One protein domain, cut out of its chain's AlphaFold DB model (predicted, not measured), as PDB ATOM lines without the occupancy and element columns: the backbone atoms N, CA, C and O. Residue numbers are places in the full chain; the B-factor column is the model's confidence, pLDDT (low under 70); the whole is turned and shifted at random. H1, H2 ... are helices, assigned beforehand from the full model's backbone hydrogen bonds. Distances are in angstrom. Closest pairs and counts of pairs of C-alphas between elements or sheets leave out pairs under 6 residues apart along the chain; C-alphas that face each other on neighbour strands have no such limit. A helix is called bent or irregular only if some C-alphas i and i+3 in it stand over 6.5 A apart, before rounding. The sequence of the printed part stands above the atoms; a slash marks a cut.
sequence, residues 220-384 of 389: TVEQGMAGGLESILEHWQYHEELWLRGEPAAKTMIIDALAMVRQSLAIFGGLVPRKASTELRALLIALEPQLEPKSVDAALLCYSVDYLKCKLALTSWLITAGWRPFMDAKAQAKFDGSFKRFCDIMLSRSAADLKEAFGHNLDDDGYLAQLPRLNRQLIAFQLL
ATOM      1  N   THR A 220     112.557 169.189  23.972       98.56
ATOM      2  CA  THR A 220     111.240 169.808  24.114       98.56
ATOM      3  C   THR A 220     111.009 170.261  25.554       98.56
ATOM      4  O   THR A 220     111.693 169.803  26.472       98.56
ATOM      5  N   VAL A 221     110.047 171.157  25.785       98.44
ATOM      6  CA  VAL A 221     109.699 171.604  27.147       98.44
ATOM      7  C   VAL A 221     109.310 170.421  28.035       98.44
ATOM      8  O   VAL A 221     109.711 170.385  29.196       98.44
ATOM      9  N   GLU A 222     108.591 169.435  27.490       97.75
ATOM     10  CA  GLU A 222     108.256 168.209  28.223       97.75
ATOM     11  C   GLU A 222     109.508 167.426  28.636       97.75
ATOM     12  O   GLU A 222     109.641 167.049  29.798       97.75
ATOM     13  N   GLN A 223     110.448 167.225  27.708       97.50
ATOM     14  CA  GLN A 223     111.706 166.530  27.990       97.50
ATOM     15  C   GLN A 223     112.552 167.282  29.024       97.50
ATOM     16  O   GLN A 223     113.139 166.657  29.902       97.50
ATOM     17  N   GLY A 224     112.589 168.615  28.952       98.00
ATOM     18  CA  GLY A 224     113.269 169.456  29.935       98.00
ATOM     19  C   GLY A 224     112.650 169.361  31.329       98.00
ATOM     20  O   GLY A 224     113.370 169.199  32.312       98.00
ATOM     21  N   MET A 225     111.316 169.397  31.418       97.94
ATOM     22  CA  MET A 225     110.589 169.212  32.677       97.94
ATOM     23  C   MET A 225     110.839 167.825  33.276       97.94
ATOM     24  O   MET A 225     111.193 167.723  34.450       97.94
ATOM     25  N   ALA A 226     110.650 166.771  32.476       97.31
ATOM     26  CA  ALA A 226     110.835 165.396  32.918       97.31
ATOM     27  C   ALA A 226     112.285 165.155  33.361       97.31
ATOM     28  O   ALA A 226     112.498 164.689  34.473       97.31
ATOM     29  N   GLY A 227     113.277 165.569  32.565       96.94
ATOM     30  CA  GLY A 227     114.694 165.422  32.909       96.94
ATOM     31  C   GLY A 227     115.107 166.192  34.169       96.94
ATOM     32  O   GLY A 227     115.878 165.678  34.982       96.94
ATOM     33  N   GLY A 228     114.561 167.396  34.381       97.81
ATOM     34  CA  GLY A 228     114.804 168.168  35.602       97.81
ATOM     35  C   GLY A 228     114.239 167.474  36.845       97.81
ATOM     36  O   GLY A 228     114.940 167.317  37.841       97.81
ATOM     37  N   LEU A 229     112.994 166.995  36.776       98.00
ATOM     38  CA  LEU A 229     112.362 166.247  37.868       98.00
ATOM     39  C   LEU A 229     113.022 164.884  38.121       98.00
ATOM     40  O   LEU A 229     113.156 164.491  39.279       98.00
ATOM     41  N   GLU A 230     113.469 164.186  37.074       97.12
ATOM     42  CA  GLU A 230     114.271 162.962  37.190       97.12
ATOM     43  C   GLU A 230     115.582 163.240  37.944       97.12
ATOM     44  O   GLU A 230     115.900 162.520  38.890       97.12
ATOM     45  N   SER A 231     116.278 164.336  37.618       97.12
ATOM     46  CA  SER A 231     117.508 164.756  38.313       97.12
ATOM     47  C   SER A 231     117.255 165.097  39.787       97.12
ATOM     48  O   SER A 231     118.057 164.763  40.659       97.12
ATOM     49  N   ILE A 232     116.127 165.748  40.096       98.38
ATOM     50  CA  ILE A 232     115.733 166.062  41.479       98.38
ATOM     51  C   ILE A 232     115.424 164.778  42.262       98.38
ATOM     52  O   ILE A 232     115.836 164.643  43.414       98.38
ATOM     53  N   LEU A 233     114.718 163.821  41.653       97.94
ATOM     54  CA  LEU A 233     114.419 162.532  42.279       97.94
ATOM     55  C   LEU A 233     115.692 161.703  42.509       97.94
ATOM     56  O   LEU A 233     115.824 161.055  43.546       97.94
ATOM     57  N   GLU A 234     116.652 161.746  41.585       96.69
ATOM     58  CA  GLU A 234     117.974 161.151  41.791       96.69
ATOM     59  C   GLU A 234     118.707 161.809  42.966       96.69
ATOM     60  O   GLU A 234     119.215 161.104  43.839       96.69
ATOM     61  N   HIS A 235     118.708 163.145  43.036       97.75
ATOM     62  CA  HIS A 235     119.305 163.888  44.144       97.75
ATOM     63  C   HIS A 235     118.658 163.525  45.486       97.75
ATOM     64  O   HIS A 235     119.378 163.290  46.457       97.75
ATOM     65  N   TRP A 236     117.327 163.423  45.542       98.12
ATOM     66  CA  TRP A 236     116.610 162.952  46.726       98.12
ATOM     67  C   TRP A 236     117.111 161.561  47.133       98.12
ATOM     68  O   TRP A 236     117.597 161.387  48.250       98.12
ATOM     69  N   GLN A 237     117.074 160.577  46.232       97.19
ATOM     70  CA  GLN A 237     117.436 159.200  46.582       97.19
ATOM     71  C   GLN A 237     118.910 159.015  46.937       97.19
ATOM     72  O   GLN A 237     119.234 158.204  47.805       97.19
ATOM     73  N   TYR A 238     119.811 159.765  46.301       97.19
ATOM     74  CA  TYR A 238     121.220 159.761  46.672       97.19
ATOM     75  C   TYR A 238     121.400 160.220  48.123       97.19
ATOM     76  O   TYR A 238     122.046 159.536  48.914       97.19
ATOM     77  N   HIS A 239     120.790 161.344  48.498       98.19
ATOM     78  CA  HIS A 239     120.950 161.899  49.840       98.19
ATOM     79  C   HIS A 239     120.151 161.144  50.908       98.19
ATOM     80  O   HIS A 239     120.592 161.088  52.051       98.19
ATOM     81  N   GLU A 240     119.048 160.486  50.550       98.06
ATOM     82  CA  GLU A 240     118.379 159.504  51.414       98.06
ATOM     83  C   GLU A 240     119.337 158.372  51.817       98.06
ATOM     84  O   GLU A 240     119.454 158.053  53.000       98.06
ATOM     85  N   GLU A 241     120.070 157.804  50.855       96.31
ATOM     86  CA  GLU A 241     121.053 156.750  51.126       96.31
ATOM     87  C   GLU A 241     122.190 157.248  52.033       96.31
ATOM     88  O   GLU A 241     122.587 156.542  52.958       96.31
ATOM     89  N   LEU A 242     122.704 158.463  51.805       97.00
ATOM     90  CA  LEU A 242     123.745 159.060  52.654       97.00
ATOM     91  C   LEU A 242     123.239 159.317  54.075       97.00
ATOM     92  O   LEU A 242     123.941 159.013  55.040       97.00
ATOM     93  N   TRP A 243     122.017 159.834  54.210       97.44
ATOM     94  CA  TRP A 243     121.435 160.130  55.513       97.44
ATOM     95  C   TRP A 243     121.254 158.857  56.344       97.44
ATOM     96  O   TRP A 243     121.656 158.813  57.507       97.44
ATOM     97  N   LEU A 244     120.756 157.784  55.720       95.94
ATOM     98  CA  LEU A 244     120.641 156.459  56.337       95.94
ATOM     99  C   LEU A 244     121.996 155.832  56.694       95.94
ATOM    100  O   LEU A 244     122.070 155.032  57.624       95.94
ATOM    101  N   ARG A 245     123.069 156.198  55.984       93.25
ATOM    102  CA  ARG A 245     124.448 155.770  56.275       93.25
ATOM    103  C   ARG A 245     125.171 156.666  57.288       93.25
ATOM    104  O   ARG A 245     126.352 156.450  57.540       93.25
ATOM    105  N   GLY A 246     124.466 157.618  57.899       94.56
ATOM    106  CA  GLY A 246     124.974 158.412  59.015       94.56
ATOM    107  C   GLY A 246     125.554 159.774  58.642       94.56
ATOM    108  O   GLY A 246     126.227 160.365  59.479       94.56
ATOM    109  N   GLU A 247     125.294 160.295  57.438       96.50
ATOM    110  CA  GLU A 247     125.643 161.675  57.064       96.50
ATOM    111  C   GLU A 247     124.473 162.634  57.384       96.50
ATOM    112  O   GLU A 247     123.516 162.727  56.607       96.50
ATOM    113  N   PRO A 248     124.484 163.354  58.523       94.19
ATOM    114  CA  PRO A 248     123.348 164.171  58.954       94.19
ATOM    115  C   PRO A 248     123.066 165.371  58.041       94.19
ATOM    116  O   PRO A 248     121.911 165.799  57.950       94.19
ATOM    117  N   ALA A 249     124.073 165.921  57.350       95.50
ATOM    118  CA  ALA A 249     123.876 167.062  56.458       95.50
ATOM    119  C   ALA A 249     123.134 166.679  55.164       95.50
ATOM    120  O   ALA A 249     122.550 167.545  54.508       95.50
ATOM    121  N   ALA A 250     123.052 165.385  54.836       97.25
ATOM    122  CA  ALA A 250     122.263 164.898  53.708       97.25
ATOM    123  C   ALA A 250     120.755 165.168  53.883       97.25
ATOM    124  O   ALA A 250     120.047 165.339  52.893       97.25
ATOM    125  N   LYS A 251     120.263 165.320  55.124       97.38
ATOM    126  CA  LYS A 251     118.871 165.714  55.388       97.38
ATOM    127  C   LYS A 251     118.511 167.052  54.735       97.38
ATOM    128  O   LYS A 251     117.426 167.185  54.175       97.38
ATOM    129  N   THR A 252     119.417 168.030  54.769       96.00
ATOM    130  CA  THR A 252     119.188 169.335  54.130       96.00
ATOM    131  C   THR A 252     119.067 169.194  52.615       96.00
ATOM    132  O   THR A 252     118.156 169.764  52.029       96.00
ATOM    133  N   MET A 253     119.894 168.349  51.997       97.56
ATOM    134  CA  MET A 253     119.820 168.068  50.558       97.56
ATOM    135  C   MET A 253     118.483 167.404  50.162       97.56
ATOM    136  O   MET A 253     117.923 167.688  49.105       97.56
ATOM    137  N   ILE A 254     117.907 166.565  51.033       98.00
ATOM    138  CA  ILE A 254     116.560 166.002  50.830       98.00
ATOM    139  C   ILE A 254     115.495 167.105  50.887       98.00
ATOM    140  O   ILE A 254     114.624 167.159  50.021       98.00
ATOM    141  N   ILE A 255     115.564 168.004  51.876       96.75
ATOM    142  CA  ILE A 255     114.639 169.146  51.995       96.75
ATOM    143  C   ILE A 255     114.711 170.026  50.738       96.75
ATOM    144  O   ILE A 255     113.668 170.393  50.183       96.75
ATOM    145  N   ASP A 256     115.925 170.296  50.253       95.88
ATOM    146  CA  ASP A 256     116.164 171.049  49.023       95.88
ATOM    147  C   ASP A 256     115.533 170.346  47.815       95.88
ATOM    148  O   ASP A 256     114.809 170.988  47.053       95.88
ATOM    149  N   ALA A 257     115.686 169.023  47.675       97.94
ATOM    150  CA  ALA A 257     115.009 168.273  46.616       97.94
ATOM    151  C   ALA A 257     113.484 168.415  46.674       97.94
ATOM    152  O   ALA A 257     112.858 168.676  45.646       97.94
ATOM    153  N   LEU A 258     112.861 168.306  47.854       97.94
ATOM    154  CA  LEU A 258     111.408 168.486  47.970       97.94
ATOM    155  C   LEU A 258     110.985 169.899  47.535       97.94
ATOM    156  O   LEU A 258     109.988 170.064  46.822       97.94
ATOM    157  N   ALA A 259     111.754 170.923  47.921       96.81
ATOM    158  CA  ALA A 259     111.545 172.296  47.462       96.81
ATOM    159  C   ALA A 259     111.696 172.430  45.943       96.81
ATOM    160  O   ALA A 259     110.871 173.091  45.303       96.81
ATOM    161  N   MET A 260     112.673 171.746  45.348       98.19
ATOM    162  CA  MET A 260     112.874 171.711  43.902       98.19
ATOM    163  C   MET A 260     111.720 171.038  43.160       98.19
ATOM    164  O   MET A 260     111.311 171.542  42.112       98.19
ATOM    165  N   VAL A 261     111.120 169.977  43.709       98.31
ATOM    166  CA  VAL A 261     109.905 169.371  43.134       98.31
ATOM    167  C   VAL A 261     108.760 170.385  43.129       98.31
ATOM    168  O   VAL A 261     108.157 170.630  42.081       98.31
ATOM    169  N   ARG A 262     108.472 171.039  44.266       97.12
ATOM    170  CA  ARG A 262     107.401 172.053  44.344       97.12
ATOM    171  C   ARG A 262     107.637 173.216  43.389       97.12
ATOM    172  O   ARG A 262     106.704 173.652  42.714       97.12
ATOM    173  N   GLN A 263     108.871 173.706  43.320       97.25
ATOM    174  CA  GLN A 263     109.213 174.819  42.447       97.25
ATOM    175  C   GLN A 263     109.151 174.424  40.969       97.25
ATOM    176  O   GLN A 263     108.661 175.210  40.162       97.25
ATOM    177  N   SER A 264     109.533 173.196  40.613       97.88
ATOM    178  CA  SER A 264     109.331 172.661  39.262       97.88
ATOM    179  C   SER A 264     107.849 172.682  38.886       97.88
ATOM    180  O   SER A 264     107.477 173.249  37.858       97.88
ATOM    181  N   LEU A 265     106.967 172.179  39.759       97.44
ATOM    182  CA  LEU A 265     105.517 172.228  39.529       97.44
ATOM    183  C   LEU A 265     104.995 173.667  39.346       97.44
ATOM    184  O   LEU A 265     104.060 173.884  38.577       97.44
ATOM    185  N   ALA A 266     105.593 174.655  40.021       96.81
ATOM    186  CA  ALA A 266     105.246 176.066  39.854       96.81
ATOM    187  C   ALA A 266     105.746 176.645  38.517       96.81
ATOM    188  O   ALA A 266     104.970 177.295  37.813       96.81
ATOM    189  N   ILE A 267     107.000 176.374  38.134       97.44
ATOM    190  CA  ILE A 267     107.618 176.817  36.868       97.44
ATOM    191  C   ILE A 267     106.784 176.360  35.668       97.44
ATOM    192  O   ILE A 267     106.489 177.153  34.771       97.44
ATOM    193  N   PHE A 268     106.351 175.097  35.671       97.38
ATOM    194  CA  PHE A 268     105.560 174.514  34.588       97.38
ATOM    195  C   PHE A 268     104.044 174.686  34.770       97.38
ATOM    196  O   PHE A 268     103.276 174.286  33.896       97.38
ATOM    197  N   GLY A 269     103.582 175.335  35.844       95.88
ATOM    198  CA  GLY A 269     102.158 175.457  36.189       95.88
ATOM    199  C   GLY A 269     101.307 176.249  35.185       95.88
ATOM    200  O   GLY A 269     100.084 176.123  35.165       95.88
ATOM    201  N   GLY A 270     101.937 177.046  34.314       93.69
ATOM    202  CA  GLY A 270     101.260 177.700  33.184       93.69
ATOM    203  C   GLY A 270     100.950 176.764  32.006       93.69
ATOM    204  O   GLY A 270     100.276 177.179  31.063       93.69
ATOM    205  N   LEU A 271     101.472 175.536  32.041       94.88
ATOM    206  CA  LEU A 271     101.316 174.496  31.022       94.88
ATOM    207  C   LEU A 271     100.649 173.247  31.606       94.88
ATOM    208  O   LEU A 271      99.754 172.684  30.985       94.88
ATOM    209  N   VAL A 272     101.047 172.854  32.817       96.38
ATOM    210  CA  VAL A 272     100.483 171.725  33.559       96.38
ATOM    211  C   VAL A 272      99.460 172.247  34.567       96.38
ATOM    212  O   VAL A 272      99.837 172.937  35.518       96.38
ATOM    213  N   PRO A 273      98.162 171.929  34.418       95.50
ATOM    214  CA  PRO A 273      97.150 172.401  35.353       95.50
ATOM    215  C   PRO A 273      97.418 171.916  36.778       95.50
ATOM    216  O   PRO A 273      97.709 170.745  37.005       95.50
ATOM    217  N   ARG A 274      97.193 172.783  37.770       96.06
ATOM    218  CA  ARG A 274      97.411 172.476  39.198       96.06
ATOM    219  C   ARG A 274      96.694 171.205  39.684       96.06
ATOM    220  O   ARG A 274      97.166 170.562  40.624       96.06
ATOM    221  N   LYS A 275      95.569 170.837  39.055       96.56
ATOM    222  CA  LYS A 275      94.816 169.608  39.361       96.56
ATOM    223  C   LYS A 275      95.594 168.321  39.049       96.56
ATOM    224  O   LYS A 275      95.381 167.338  39.749       96.56
ATOM    225  N   ALA A 276      96.520 168.361  38.087       96.88
ATOM    226  CA  ALA A 276      97.332 167.218  37.668       96.88
ATOM    227  C   ALA A 276      98.353 166.767  38.728       96.88
ATOM    228  O   ALA A 276      98.869 165.661  38.647       96.88
ATOM    229  N   SER A 277      98.653 167.618  39.715       97.50
ATOM    230  CA  SER A 277      99.615 167.345  40.791       97.50
ATOM    231  C   SER A 277      98.993 167.452  42.187       97.50
ATOM    232  O   SER A 277      99.696 167.706  43.162       97.50
ATOM    233  N   THR A 278      97.665 167.329  42.309       97.75
ATOM    234  CA  THR A 278      96.962 167.513  43.594       97.75
ATOM    235  C   THR A 278      97.445 166.560  44.672       97.75
ATOM    236  O   THR A 278      97.823 167.024  45.745       97.75
ATOM    237  N   GLU A 279      97.476 165.264  44.371       96.94
ATOM    238  CA  GLU A 279      97.933 164.244  45.313       96.94
ATOM    239  C   GLU A 279      99.413 164.424  45.663       96.94
ATOM    240  O   GLU A 279      99.746 164.559  46.836       96.94
ATOM    241  N   LEU A 280     100.287 164.538  44.655       97.69
ATOM    242  CA  LEU A 280     101.722 164.743  44.866       97.69
ATOM    243  C   LEU A 280     102.007 165.965  45.752       97.69
ATOM    244  O   LEU A 280     102.792 165.885  46.690       97.69
ATOM    245  N   ARG A 281     101.340 167.101  45.507       97.94
ATOM    246  CA  ARG A 281     101.500 168.295  46.353       97.94
ATOM    247  C   ARG A 281     101.010 168.067  47.780       97.94
ATOM    248  O   ARG A 281     101.634 168.588  48.695       97.94
ATOM    249  N   ALA A 282      99.910 167.339  47.973       98.25
ATOM    250  CA  ALA A 282      99.411 167.024  49.310       98.25
ATOM    251  C   ALA A 282     100.405 166.143  50.085       98.25
ATOM    252  O   ALA A 282     100.675 166.418  51.250       98.25
ATOM    253  N   LEU A 283     101.003 165.150  49.421       98.31
ATOM    254  CA  LEU A 283     102.031 164.285  50.006       98.31
ATOM    255  C   LEU A 283     103.312 165.059  50.346       98.31
ATOM    256  O   LEU A 283     103.856 164.873  51.428       98.31
ATOM    257  N   LEU A 284     103.756 165.977  49.478       97.69
ATOM    258  CA  LEU A 284     104.895 166.855  49.772       97.69
ATOM    259  C   LEU A 284     104.626 167.717  51.014       97.69
ATOM    260  O   LEU A 284     105.441 167.724  51.929       97.69
ATOM    261  N   ILE A 285     103.455 168.362  51.083       96.75
ATOM    262  CA  ILE A 285     103.049 169.200  52.225       96.75
ATOM    263  C   ILE A 285     102.999 168.395  53.532       96.75
ATOM    264  O   ILE A 285     103.329 168.929  54.586       96.75
ATOM    265  N   ALA A 286     102.583 167.129  53.477       96.94
ATOM    266  CA  ALA A 286     102.547 166.258  54.650       96.94
ATOM    267  C   ALA A 286     103.943 165.767  55.078       96.94
ATOM    268  O   ALA A 286     104.172 165.542  56.266       96.94
ATOM    269  N   LEU A 287     104.864 165.592  54.125       97.19
ATOM    270  CA  LEU A 287     106.200 165.054  54.378       97.19
ATOM    271  C   LEU A 287     107.182 166.111  54.900       97.19
ATOM    272  O   LEU A 287     107.970 165.817  55.794       97.19
ATOM    273  N   GLU A 288     107.154 167.334  54.363       94.94
ATOM    274  CA  GLU A 288     108.131 168.376  54.717       94.94
ATOM    275  C   GLU A 288     108.251 168.648  56.223       94.94
ATOM    276  O   GLU A 288     109.382 168.631  56.717       94.94
ATOM    277  N   PRO A 289     107.151 168.818  56.989       95.19
ATOM    278  CA  PRO A 289     107.247 169.104  58.418       95.19
ATOM    279  C   PRO A 289     107.893 167.965  59.211       95.19
ATOM    280  O   PRO A 289     108.404 168.184  60.304       95.19
ATOM    281  N   GLN A 290     107.903 166.740  58.671       96.31
ATOM    282  CA  GLN A 290     108.540 165.587  59.311       96.31
ATOM    283  C   GLN A 290     110.073 165.636  59.204       96.31
ATOM    284  O   GLN A 290     110.757 164.988  59.991       96.31
ATOM    285  N   LEU A 291     110.628 166.416  58.265       94.81
ATOM    286  CA  LEU A 291     112.074 166.607  58.077       94.81
ATOM    287  C   LEU A 291     112.639 167.794  58.881       94.81
ATOM    288  O   LEU A 291     113.850 167.851  59.125       94.81
ATOM    289  N   GLU A 292     111.783 168.730  59.301       90.56
ATOM    290  CA  GLU A 292     112.167 169.958  60.012       90.56
ATOM    291  C   GLU A 292     112.832 169.731  61.382       90.56
ATOM    292  O   GLU A 292     113.811 170.430  61.681       90.56
ATOM    293  N   PRO A 293     112.380 168.786  62.239       92.75
ATOM    294  CA  PRO A 293     112.982 168.615  63.553       92.75
ATOM    295  C   PRO A 293     114.476 168.297  63.441       92.75
ATOM    296  O   PRO A 293     114.934 167.584  62.546       92.75
ATOM    297  N   LYS A 294     115.288 168.834  64.357       86.06
ATOM    298  CA  LYS A 294     116.748 168.648  64.292       86.06
ATOM    299  C   LYS A 294     117.146 167.179  64.461       86.06
ATOM    300  O   LYS A 294     117.999 166.708  63.716       86.06
ATOM    301  N   SER A 295     116.488 166.467  65.374       87.12
ATOM    302  CA  SER A 295     116.794 165.091  65.785       87.12
ATOM    303  C   SER A 295     115.825 164.055  65.200       87.12
ATOM    304  O   SER A 295     115.297 163.221  65.933       87.12
ATOM    305  N   VAL A 296     115.538 164.135  63.900       91.69
ATOM    306  CA  VAL A 296     114.750 163.100  63.209       91.69
ATOM    307  C   VAL A 296     115.616 161.860  63.019       91.69
ATOM    308  O   VAL A 296     116.734 161.960  62.509       91.69
ATOM    309  N   ASP A 297     115.091 160.700  63.401       95.44
ATOM    310  CA  ASP A 297     115.698 159.413  63.079       95.44
ATOM    311  C   ASP A 297     115.516 159.121  61.580       95.44
ATOM    312  O   ASP A 297     114.391 159.024  61.077       95.44
ATOM    313  N   ALA A 298     116.637 159.009  60.863       96.69
ATOM    314  CA  ALA A 298     116.650 158.788  59.422       96.69
ATOM    315  C   ALA A 298     115.945 157.486  59.029       96.69
ATOM    316  O   ALA A 298     115.203 157.467  58.048       96.69
ATOM    317  N   ALA A 299     116.156 156.406  59.787       96.56
ATOM    318  CA  ALA A 299     115.572 155.105  59.496       96.56
ATOM    319  C   ALA A 299     114.063 155.122  59.746       96.56
ATOM    320  O   ALA A 299     113.303 154.682  58.885       96.56
ATOM    321  N   LEU A 300     113.622 155.694  60.869       96.62
ATOM    322  CA  LEU A 300     112.197 155.811  61.174       96.62
ATOM    323  C   LEU A 300     111.445 156.564  60.069       96.62
ATOM    324  O   LEU A 300     110.378 156.125  59.644       96.62
ATOM    325  N   LEU A 301     112.005 157.679  59.587       97.81
ATOM    326  CA  LEU A 301     111.347 158.489  58.567       97.81
ATOM    327  C   LEU A 301     111.457 157.875  57.163       97.81
ATOM    328  O   LEU A 301     110.436 157.736  56.492       97.81
ATOM    329  N   CYS A 302     112.652 157.494  56.700       98.00
ATOM    330  CA  CYS A 302     112.849 157.048  55.311       98.00
ATOM    331  C   CYS A 302     112.179 155.703  55.000       98.00
ATOM    332  O   CYS A 302     111.882 155.430  53.839       98.00
ATOM    333  N   TYR A 303     111.927 154.872  56.017       98.38
ATOM    334  CA  TYR A 303     111.166 153.627  55.884       98.38
ATOM    335  C   TYR A 303     109.681 153.778  56.267       98.38
ATOM    336  O   TYR A 303     108.955 152.782  56.332       98.38
ATOM    337  N   SER A 304     109.205 154.998  56.534       98.25
ATOM    338  CA  SER A 304     107.790 155.248  56.819       98.25
ATOM    339  C   SER A 304     106.923 155.148  55.558       98.25
ATOM    340  O   SER A 304     107.371 155.402  54.436       98.25
ATOM    341  N   VAL A 305     105.643 154.823  55.758       98.00
ATOM    342  CA  VAL A 305     104.647 154.749  54.676       98.00
ATOM    343  C   VAL A 305     104.520 156.089  53.951       98.00
ATOM    344  O   VAL A 305     104.532 156.119  52.723       98.00
ATOM    345  N   ASP A 306     104.437 157.200  54.686       97.44
ATOM    346  CA  ASP A 306     104.244 158.535  54.105       97.44
ATOM    347  C   ASP A 306     105.419 158.953  53.219       97.44
ATOM    348  O   ASP A 306     105.222 159.489  52.121       97.44
ATOM    349  N   TYR A 307     106.641 158.660  53.667       98.38
ATOM    350  CA  TYR A 307     107.851 158.948  52.913       98.38
ATOM    351  C   TYR A 307     107.874 158.179  51.593       98.38
ATOM    352  O   TYR A 307     108.019 158.775  50.520       98.38
ATOM    353  N   LEU A 308     107.670 156.858  51.656       98.25
ATOM    354  CA  LEU A 308     107.659 156.023  50.464       98.25
ATOM    355  C   LEU A 308     106.496 156.385  49.532       98.25
ATOM    356  O   LEU A 308     106.695 156.478  48.323       98.25
ATOM    357  N   LYS A 309     105.302 156.651  50.069       98.12
ATOM    358  CA  LYS A 309     104.129 157.047  49.283       98.12
ATOM    359  C   LYS A 309     104.376 158.341  48.508       98.12
ATOM    360  O   LYS A 309     104.038 158.415  47.329       98.12
ATOM    361  N   CYS A 310     104.993 159.343  49.135       98.38
ATOM    362  CA  CYS A 310     105.364 160.591  48.466       98.38
ATOM    363  C   CYS A 310     106.352 160.342  47.313       98.38
ATOM    364  O   CYS A 310     106.140 160.813  46.191       98.38
ATOM    365  N   LYS A 311     107.394 159.541  47.565       98.00
ATOM    366  CA  LYS A 311     108.424 159.220  46.569       98.00
ATOM    367  C   LYS A 311     107.875 158.375  45.408       98.00
ATOM    368  O   LYS A 311     108.152 158.677  44.243       98.00
ATOM    369  N   LEU A 312     107.015 157.393  45.694       97.94
ATOM    370  CA  LEU A 312     106.299 156.601  44.686       97.94
ATOM    371  C   LEU A 312     105.327 157.447  43.868       97.94
ATOM    372  O   LEU A 312     105.255 157.258  42.658       97.94
ATOM    373  N   ALA A 313     104.624 158.405  44.477       98.00
ATOM    374  CA  ALA A 313     103.734 159.301  43.743       98.00
ATOM    375  C   ALA A 313     104.507 160.144  42.717       98.00
ATOM    376  O   ALA A 313     104.075 160.249  41.571       98.00
ATOM    377  N   LEU A 314     105.672 160.692  43.085       98.06
ATOM    378  CA  LEU A 314     106.540 161.408  42.142       98.06
ATOM    379  C   LEU A 314     107.077 160.479  41.045       98.06
ATOM    380  O   LEU A 314     107.022 160.821  39.865       98.06
ATOM    381  N   THR A 315     107.560 159.298  41.436       97.31
ATOM    382  CA  THR A 315     108.078 158.273  40.518       97.31
ATOM    383  C   THR A 315     107.018 157.884  39.485       97.31
ATOM    384  O   THR A 315     107.256 157.968  38.282       97.31
ATOM    385  N   SER A 316     105.813 157.546  39.949       96.62
ATOM    386  CA  SER A 316     104.678 157.172  39.107       96.62
ATOM    387  C   SER A 316     104.238 158.316  38.197       96.62
ATOM    388  O   SER A 316     104.056 158.112  36.996       96.62
ATOM    389  N   TRP A 317     104.150 159.540  38.728       96.50
ATOM    390  CA  TRP A 317     103.787 160.724  37.948       96.50
ATOM    391  C   TRP A 317     104.770 160.995  36.802       96.50
ATOM    392  O   TRP A 317     104.338 161.370  35.713       96.50
ATOM    393  N   LEU A 318     106.071 160.754  37.012       96.50
ATOM    394  CA  LEU A 318     107.095 160.855  35.967       96.50
ATOM    395  C   LEU A 318     106.989 159.738  34.929       96.50
ATOM    396  O   LEU A 318     106.907 160.020  33.736       96.50
ATOM    397  N   ILE A 319     106.965 158.482  35.375       93.88
ATOM    398  CA  ILE A 319     106.998 157.309  34.489       93.88
ATOM    399  C   ILE A 319     105.755 157.239  33.599       93.88
ATOM    400  O   ILE A 319     105.851 156.928  32.414       93.88
ATOM    401  N   THR A 320     104.588 157.552  34.158       94.31
ATOM    402  CA  THR A 320     103.308 157.492  33.435       94.31
ATOM    403  C   THR A 320     102.986 158.779  32.674       94.31
ATOM    404  O   THR A 320     101.936 158.861  32.037       94.31
ATOM    405  N   ALA A 321     103.865 159.790  32.733       95.31
ATOM    406  CA  ALA A 321     103.599 161.141  32.247       95.31
ATOM    407  C   ALA A 321     102.241 161.670  32.755       95.31
ATOM    408  O   ALA A 321     101.397 162.138  31.984       95.31
ATOM    409  N   GLY A 322     102.026 161.588  34.074       95.62
ATOM    410  CA  GLY A 322     100.740 161.803  34.752       95.62
ATOM    411  C   GLY A 322     100.118 163.194  34.565       95.62
ATOM    412  O   GLY A 322      98.965 163.421  34.930       95.62
ATOM    413  N   TRP A 323     100.844 164.137  33.964       96.44
ATOM    414  CA  TRP A 323     100.323 165.432  33.529       96.44
ATOM    415  C   TRP A 323      99.504 165.371  32.234       96.44
ATOM    416  O   TRP A 323      98.550 166.140  32.099       96.44
ATOM    417  N   ARG A 324      99.843 164.481  31.290       95.62
ATOM    418  CA  ARG A 324      99.282 164.477  29.925       95.62
ATOM    419  C   ARG A 324      97.754 164.382  29.881       95.62
ATOM    420  O   ARG A 324      97.161 165.175  29.152       95.62
ATOM    421  N   PRO A 325      97.081 163.528  30.682       95.75
ATOM    422  CA  PRO A 325      95.617 163.434  30.652       95.75
ATOM    423  C   PRO A 325      94.890 164.735  31.028       95.75
ATOM    424  O   PRO A 325      93.697 164.880  30.771       95.75
ATOM    425  N   PHE A 326      95.582 165.690  31.657       95.50
ATOM    426  CA  PHE A 326      95.004 166.958  32.096       95.50
ATOM    427  C   PHE A 326      95.239 168.109  31.114       95.50
ATOM    428  O   PHE A 326      94.725 169.205  31.353       95.50
ATOM    429  N   MET A 327      96.021 167.897  30.057       93.69
ATOM    430  CA  MET A 327      96.448 168.945  29.135       93.69
ATOM    431  C   MET A 327      95.496 169.088  27.947       93.69
ATOM    432  O   MET A 327      95.001 168.108  27.400       93.69
ATOM    433  N   ASP A 328      95.263 170.334  27.530       93.38
ATOM    434  CA  ASP A 328      94.599 170.626  26.260       93.38
ATOM    435  C   ASP A 328      95.613 170.659  25.098       93.38
ATOM    436  O   ASP A 328      96.833 170.665  25.294       93.38
ATOM    437  N   ALA A 329      95.112 170.718  23.860       94.44
ATOM    438  CA  ALA A 329      95.956 170.740  22.664       94.44
ATOM    439  C   ALA A 329      96.930 171.936  22.625       94.44
ATOM    440  O   ALA A 329      98.020 171.840  22.064       94.44
ATOM    441  N   LYS A 330      96.564 173.069  23.240       94.81
ATOM    442  CA  LYS A 330      97.408 174.269  23.287       94.81
ATOM    443  C   LYS A 330      98.568 174.088  24.266       94.81
ATOM    444  O   LYS A 330      99.678 174.531  23.973       94.81
ATOM    445  N   ALA A 331      98.322 173.475  25.419       93.38
ATOM    446  CA  ALA A 331      99.348 173.109  26.383       93.38
ATOM    447  C   ALA A 331     100.299 172.063  25.787       93.38
ATOM    448  O   ALA A 331     101.512 172.243  25.884       93.38
ATOM    449  N   GLN A 332      99.766 171.051  25.090       94.19
ATOM    450  CA  GLN A 332     100.574 170.028  24.420       94.19
ATOM    451  C   GLN A 332     101.496 170.636  23.354       94.19
ATOM    452  O   GLN A 332     102.704 170.435  23.404       94.19
ATOM    453  N   ALA A 333     100.970 171.496  22.475       95.75
ATOM    454  CA  ALA A 333     101.784 172.162  21.456       95.75
ATOM    455  C   ALA A 333     102.915 173.026  22.049       95.75
ATOM    456  O   ALA A 333     103.971 173.192  21.439       95.75
ATOM    457  N   LYS A 334     102.718 173.595  23.248       95.44
ATOM    458  CA  LYS A 334     103.788 174.296  23.974       95.44
ATOM    459  C   LYS A 334     104.803 173.332  24.587       95.44
ATOM    460  O   LYS A 334     105.980 173.679  24.630       95.44
ATOM    461  N   PHE A 335     104.361 172.164  25.051       95.44
ATOM    462  CA  PHE A 335     105.225 171.094  25.557       95.44
ATOM    463  C   PHE A 335     106.161 170.545  24.486       95.44
ATOM    464  O   PHE A 335     107.340 170.339  24.767       95.44
ATOM    465  N   ASP A 336     105.666 170.430  23.258       96.88
ATOM    466  CA  ASP A 336     106.442 170.002  22.090       96.88
ATOM    467  C   ASP A 336     107.393 171.105  21.575       96.88
ATOM    468  O   ASP A 336     108.247 170.871  20.718       96.88
ATOM    469  N   GLY A 337     107.266 172.330  22.098       97.88
ATOM    470  CA  GLY A 337     108.121 173.465  21.770       97.88
ATOM    471  C   GLY A 337     109.532 173.368  22.365       97.88
ATOM    472  O   GLY A 337     109.843 172.500  23.171       97.88
ATOM    473  N   SER A 338     110.405 174.308  21.991       98.44
ATOM    474  CA  SER A 338     111.807 174.334  22.443       98.44
ATOM    475  C   SER A 338     111.947 174.635  23.939       98.44
ATOM    476  O   SER A 338     111.549 175.716  24.388       98.44
ATOM    477  N   PHE A 339     112.623 173.748  24.682       98.62
ATOM    478  CA  PHE A 339     112.917 173.977  26.097       98.62
ATOM    479  C   PHE A 339     113.824 175.182  26.321       98.62
ATOM    480  O   PHE A 339     113.537 176.000  27.185       98.62
ATOM    481  N   LYS A 340     114.848 175.378  25.481       98.44
ATOM    482  CA  LYS A 340     115.719 176.562  25.570       98.44
ATOM    483  C   LYS A 340     114.920 177.865  25.530       98.44
ATOM    484  O   LYS A 340     115.099 178.722  26.385       98.44
ATOM    485  N   ARG A 341     114.000 178.010  24.568       98.25
ATOM    486  CA  ARG A 341     113.154 179.215  24.473       98.25
ATOM    487  C   ARG A 341     112.253 179.383  25.696       98.25
ATOM    488  O   ARG A 341     112.023 180.508  26.129       98.25
ATOM    489  N   PHE A 342     111.743 178.281  26.243       98.44
ATOM    490  CA  PHE A 342     110.996 178.305  27.498       98.44
ATOM    491  C   PHE A 342     111.872 178.788  28.665       98.44
ATOM    492  O   PHE A 342     111.446 179.687  29.391       98.44
ATOM    493  N   CYS A 343     113.099 178.274  28.800       98.38
ATOM    494  CA  CYS A 343     114.062 178.715  29.808       98.38
ATOM    495  C   CYS A 343     114.353 180.212  29.703       98.38
ATOM    496  O   CYS A 343     114.239 180.908  30.704       98.38
ATOM    497  N   ASP A 344     114.631 180.732  28.505       98.31
ATOM    498  CA  ASP A 344     114.936 182.154  28.281       98.31
ATOM    499  C   ASP A 344     113.805 183.072  28.806       98.31
ATOM    500  O   ASP A 344     114.043 184.087  29.474       98.31
ATOM    501  N   ILE A 345     112.549 182.676  28.567       98.12
ATOM    502  CA  ILE A 345     111.360 183.396  29.047       98.12
ATOM    503  C   ILE A 345     111.237 183.298  30.570       98.12
ATOM    504  O   ILE A 345     110.969 184.300  31.236       98.12
ATOM    505  N   MET A 346     111.393 182.098  31.129       98.06
ATOM    506  CA  MET A 346     111.211 181.869  32.562       98.06
ATOM    507  C   MET A 346     112.327 182.505  33.397       98.06
ATOM    508  O   MET A 346     112.022 183.130  34.408       98.06
ATOM    509  N   LEU A 347     113.578 182.470  32.932       98.31
ATOM    510  CA  LEU A 347     114.709 183.173  33.547       98.31
ATOM    511  C   LEU A 347     114.464 184.684  33.613       98.31
ATOM    512  O   LEU A 347     114.685 185.301  34.651       98.31
ATOM    513  N   SER A 348     113.927 185.277  32.542       97.88
ATOM    514  CA  SER A 348     113.571 186.703  32.523       97.88
ATOM    515  C   SER A 348     112.503 187.046  33.572       97.88
ATOM    516  O   SER A 348     112.584 188.085  34.226       97.88
ATOM    517  N   ARG A 349     111.514 186.162  33.771       96.62
ATOM    518  CA  ARG A 349     110.485 186.326  34.813       96.62
ATOM    519  C   ARG A 349     111.080 186.209  36.214       96.62
ATOM    520  O   ARG A 349     110.790 187.053  37.054       96.62
ATOM    521  N   SER A 350     111.932 185.212  36.445       96.06
ATOM    522  CA  SER A 350     112.637 185.026  37.718       96.06
ATOM    523  C   SER A 350     113.545 186.209  38.063       96.06
ATOM    524  O   SER A 350     113.553 186.668  39.201       96.06
ATOM    525  N   ALA A 351     114.250 186.766  37.077       96.31
ATOM    526  CA  ALA A 351     115.075 187.958  37.261       96.31
ATOM    527  C   ALA A 351     114.240 189.204  37.604       96.31
ATOM    528  O   ALA A 351     114.627 189.985  38.474       96.31
ATOM    529  N   ALA A 352     113.086 189.392  36.954       97.00
ATOM    530  CA  ALA A 352     112.172 190.488  37.275       97.00
ATOM    531  C   ALA A 352     111.612 190.368  38.703       97.00
ATOM    532  O   ALA A 352     111.577 191.364  39.421       97.00
ATOM    533  N   ASP A 353     111.248 189.152  39.125       95.38
ATOM    534  CA  ASP A 353     110.763 188.850  40.478       95.38
ATOM    535  C   ASP A 353     111.810 189.187  41.553       95.38
ATOM    536  O   ASP A 353     111.502 189.839  42.550       95.38
ATOM    537  N   LEU A 354     113.073 188.815  41.314       96.19
ATOM    538  CA  LEU A 354     114.190 189.183  42.189       96.19
ATOM    539  C   LEU A 354     114.423 190.695  42.220       96.19
ATOM    540  O   LEU A 354     114.617 191.262  43.292       96.19
ATOM    541  N   LYS A 355     114.391 191.362  41.062       96.50
ATOM    542  CA  LYS A 355     114.588 192.814  40.980       96.50
ATOM    543  C   LYS A 355     113.492 193.581  41.718       96.50
ATOM    544  O   LYS A 355     113.781 194.602  42.329       96.50
ATOM    545  N   GLU A 356     112.250 193.114  41.666       95.38
ATOM    546  CA  GLU A 356     111.150 193.703  42.429       95.38
ATOM    547  C   GLU A 356     111.363 193.522  43.939       95.38
ATOM    548  O   GLU A 356     111.241 194.483  44.698       95.38
ATOM    549  N   ALA A 357     111.721 192.310  44.369       94.25
ATOM    550  CA  ALA A 357     111.896 191.981  45.781       94.25
ATOM    551  C   ALA A 357     113.105 192.674  46.427       94.25
ATOM    552  O   ALA A 357     113.011 193.113  47.568       94.25
ATOM    553  N   PHE A 358     114.223 192.771  45.703       95.94
ATOM    554  CA  PHE A 358     115.528 193.186  46.236       95.94
ATOM    555  C   PHE A 358     116.099 194.442  45.561       95.94
ATOM    556  O   PHE A 358     117.252 194.802  45.779       95.94
ATOM    557  N   GLY A 359     115.320 195.128  44.719       93.81
ATOM    558  CA  GLY A 359     115.743 196.368  44.053       93.81
ATOM    559  C   GLY A 359     115.789 197.598  44.964       93.81
ATOM    560  O   GLY A 359     116.118 198.687  44.498       93.81
ATOM    561  N   HIS A 360     115.433 197.440  46.237       93.75
ATOM    562  CA  HIS A 360     115.453 198.462  47.277       93.75
ATOM    563  C   HIS A 360     116.019 197.863  48.570       93.75
ATOM    564  O   HIS A 360     116.069 196.643  48.723       93.75
ATOM    565  N   ASN A 361     116.449 198.716  49.500       94.00
ATOM    566  CA  ASN A 361     116.946 198.255  50.794       94.00
ATOM    567  C   ASN A 361     115.788 197.734  51.652       94.00
ATOM    568  O   ASN A 361     114.774 198.418  51.799       94.00
ATOM    569  N   LEU A 362     115.981 196.557  52.236       95.50
ATOM    570  CA  LEU A 362     115.108 195.962  53.243       95.50
ATOM    571  C   LEU A 362     115.780 196.069  54.618       95.50
ATOM    572  O   LEU A 362     117.006 196.174  54.705       95.50
ATOM    573  N   ASP A 363     114.982 196.054  55.677       95.25
ATOM    574  CA  ASP A 363     115.462 195.795  57.032       95.25
ATOM    575  C   ASP A 363     115.662 194.284  57.257       95.25
ATOM    576  O   ASP A 363     115.364 193.462  56.384       95.25
ATOM    577  N   ASP A 364     116.205 193.913  58.417       94.44
ATOM    578  CA  ASP A 364     116.532 192.517  58.737       94.44
ATOM    579  C   ASP A 364     115.295 191.602  58.642       94.44
ATOM    580  O   ASP A 364     115.349 190.536  58.021       94.44
ATOM    581  N   ASP A 365     114.153 192.049  59.176       95.00
ATOM    582  CA  ASP A 365     112.880 191.322  59.102       95.00
ATOM    583  C   ASP A 365     112.364 191.221  57.658       95.00
ATOM    584  O   ASP A 365     111.873 190.167  57.236       95.00
ATOM    585  N   GLY A 366     112.521 192.282  56.865       94.94
ATOM    586  CA  GLY A 366     112.196 192.303  55.446       94.94
ATOM    587  C   GLY A 366     113.003 191.281  54.648       94.94
ATOM    588  O   GLY A 366     112.429 190.562  53.827       94.94
ATOM    589  N   TYR A 367     114.304 191.140  54.913       94.62
ATOM    590  CA  TYR A 367     115.121 190.101  54.280       94.62
ATOM    591  C   TYR A 367     114.676 188.688  54.675       94.62
ATOM    592  O   TYR A 367     114.540 187.826  53.800       94.62
ATOM    593  N   LEU A 368     114.394 188.450  55.959       94.38
ATOM    594  CA  LEU A 368     113.902 187.153  56.434       94.38
ATOM    595  C   LEU A 368     112.558 186.782  55.791       94.38
ATOM    596  O   LEU A 368     112.374 185.643  55.356       94.38
ATOM    597  N   ALA A 369     111.647 187.747  55.641       94.56
ATOM    598  CA  ALA A 369     110.359 187.542  54.982       94.56
ATOM    599  C   ALA A 369     110.490 187.191  53.486       94.56
ATOM    600  O   ALA A 369     109.637 186.486  52.939       94.56
ATOM    601  N   GLN A 370     111.560 187.638  52.815       95.69
ATOM    602  CA  GLN A 370     111.814 187.328  51.403       95.69
ATOM    603  C   GLN A 370     112.542 185.997  51.179       95.69
ATOM    604  O   GLN A 370     112.622 185.546  50.034       95.69
ATOM    605  N   LEU A 371     113.033 185.322  52.224       93.19
ATOM    606  CA  LEU A 371     113.797 184.076  52.090       93.19
ATOM    607  C   LEU A 371     113.069 182.990  51.261       93.19
ATOM    608  O   LEU A 371     113.684 182.429  50.351       93.19
ATOM    609  N   PRO A 372     111.753 182.733  51.441       92.38
ATOM    610  CA  PRO A 372     111.035 181.779  50.592       92.38
ATOM    611  C   PRO A 372     110.941 182.220  49.125       92.38
ATOM    612  O   PRO A 372     110.880 181.386  48.219       92.38
ATOM    613  N   ARG A 373     110.896 183.532  48.854       94.38
ATOM    614  CA  ARG A 373     110.906 184.071  47.486       94.38
ATOM    615  C   ARG A 373     112.283 183.883  46.858       94.38
ATOM    616  O   ARG A 373     112.351 183.330  45.765       94.38
ATOM    617  N   LEU A 374     113.351 184.240  47.571       95.69
ATOM    618  CA  LEU A 374     114.730 184.047  47.124       95.69
ATOM    619  C   LEU A 374     115.013 182.581  46.781       95.69
ATOM    620  O   LEU A 374     115.433 182.293  45.664       95.69
ATOM    621  N   ASN A 375     114.696 181.656  47.691       93.75
ATOM    622  CA  ASN A 375     114.945 180.226  47.491       93.75
ATOM    623  C   ASN A 375     114.223 179.680  46.252       93.75
ATOM    624  O   ASN A 375     114.822 178.967  45.448       93.75
ATOM    625  N   ARG A 376     112.957 180.067  46.033       95.00
ATOM    626  CA  ARG A 376     112.214 179.681  44.821       95.00
ATOM    627  C   ARG A 376     112.890 180.170  43.544       95.00
ATOM    628  O   ARG A 376     112.926 179.429  42.562       95.00
ATOM    629  N   GLN A 377     113.418 181.394  43.542       96.25
ATOM    630  CA  GLN A 377     114.100 181.920  42.364       96.25
ATOM    631  C   GLN A 377     115.461 181.263  42.151       96.25
ATOM    632  O   GLN A 377     115.746 180.879  41.023       96.25
ATOM    633  N   LEU A 378     116.259 181.039  43.200       95.75
ATOM    634  CA  LEU A 378     117.531 180.310  43.088       95.75
ATOM    635  C   LEU A 378     117.331 178.913  42.484       95.75
ATOM    636  O   LEU A 378     118.021 178.555  41.531       95.75
ATOM    637  N   ILE A 379     116.312 178.184  42.945       97.19
ATOM    638  CA  ILE A 379     115.929 176.895  42.362       97.19
ATOM    639  C   ILE A 379     115.518 177.041  40.892       97.19
ATOM    640  O   ILE A 379     115.910 176.231  40.053       97.19
ATOM    641  N   ALA A 380     114.748 178.076  40.541       97.38
ATOM    642  CA  ALA A 380     114.395 178.324  39.144       97.38
ATOM    643  C   ALA A 380     115.638 178.552  38.274       97.38
ATOM    644  O   ALA A 380     115.726 177.987  37.186       97.38
ATOM    645  N   PHE A 381     116.631 179.301  38.760       97.19
ATOM    646  CA  PHE A 381     117.906 179.461  38.060       97.19
ATOM    647  C   PHE A 381     118.659 178.132  37.929       97.19
ATOM    648  O   PHE A 381     119.133 177.830  36.833       97.19
ATOM    649  N   GLN A 382     118.717 177.309  38.982       97.19
ATOM    650  CA  GLN A 382     119.341 175.980  38.925       97.19
ATOM    651  C   GLN A 382     118.692 175.086  37.859       97.19
ATOM    652  O   GLN A 382     119.394 174.390  37.135       97.19
ATOM    653  N   LEU A 383     117.368 175.128  37.707       97.75
ATOM    654  CA  LEU A 383     116.652 174.260  36.765       97.75
ATOM    655  C   LEU A 383     116.633 174.772  35.316       97.75
ATOM    656  O   LEU A 383     116.387 173.990  34.400       97.75
ATOM    657  N   LEU A 384     116.856 176.070  35.090       98.12
ATOM    658  CA  LEU A 384     116.629 176.699  33.781       98.12
ATOM    659  C   LEU A 384     117.908 177.188  33.085       98.12
ATOM    660  O   LEU A 384     117.865 177.470  31.887       98.12
TER     661      LEU A 384
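What this domain is: This is residues 220 to 384 of the 389 residues of an uncharacterized protein of Yersinia pestis bv. Antiqua (strain Nepal516) (UniProt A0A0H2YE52). Four helices side by side, H1, H2, H3 and H5, make an up-and-down bundle, and a helical hairpin of H7 and H8 runs off from its side like an arm, so that the whole is roughly an L. Short H4 is at one end of the bundle, and short H6 is at the other, on the way to H7. The printed part has 165 residues, with eight named helices in order H1 to H8 and no named strand: all helix. It is compact by its radius of gyration of the C-alphas, 17.0 A, but flat, spanning 46 by 45 by 23 A.

How they stand to each other: Begin at H1, residues 221 to 244, the hub, which touches five other helices. H2, residues 250 to 267, forms a hairpin with H1; their closest C-alphas, His 239 and Ala 250, are 5.1 A apart. H3, residues 274 to 291, forms a hairpin with H2, with C-alphas 258 and 284 closest at 7.0 A. H4, residues 298 to 302, touches residues 240 to 244 of H1, closest at Leu 244 and Ala 298, 5.6 A. H5, residues 305 to 319, touches H3 at a shallow tilt of 34.6 degrees, only just short of steep, with C-alphas 283 and 310 closest at 5.2 A. H5 also touches H1, with C-alphas 226 and 318 closest at 6.6 A, while H1 and H3 are apart, as are H2 and H5. H6, residues 329 to 335, and H1 only just touch, with 3 pairs of C-alphas within 8 A, closest at Val 221 and Phe 335, 4.8 A. H7, residues 339 to 358, and H1 touch only at their ends, where C-alphas 221 and 339 are closest at 4.1 A. H8, residues 364 to 384, runs opposite ways to H7 at a shallow tilt of 9 degrees, closest at C-alphas 343 and 384, 5.1 A. Residues 376 to 383 of H8 touch H2, about perpendicular at 76 degrees, with C-alphas 263 and 376 closest at 6.2 A. Every O i to N i+4 pair is within hydrogen-bond range in H1, H2, H4, H5, H6 and H7, against 8 of 14 in H3 and 15 of 17 in H8.

Where its parts are: Find C-alpha 221 at (109.699, 171.604, 27.147); from there H1 runs 34.7 A to C-alpha 244. H2 spans 25.3 A, H3 24.6 A, H4 5.9 A, H5 20.5 A, H6 9.7 A and H7 28.0 A. H3 has a kink of 41 degrees near residue 281 and is irregular, C-alphas 276 and 279 being 8.2 A apart. H8 runs 29.5 A to C-alpha 384 at (116.629, 176.699, 33.781), with a kink of 46 degrees near residue 372; it is irregular, C-alphas 369 and 372 being 7.3 A apart.

The domain as a whole: The two C-alphas farthest apart, those of Ser 295 and Ala 329, are 48.2 A apart. The printed part has no cut and no long link. Its mean pLDDT is 96.4, and no printed residue is under 70.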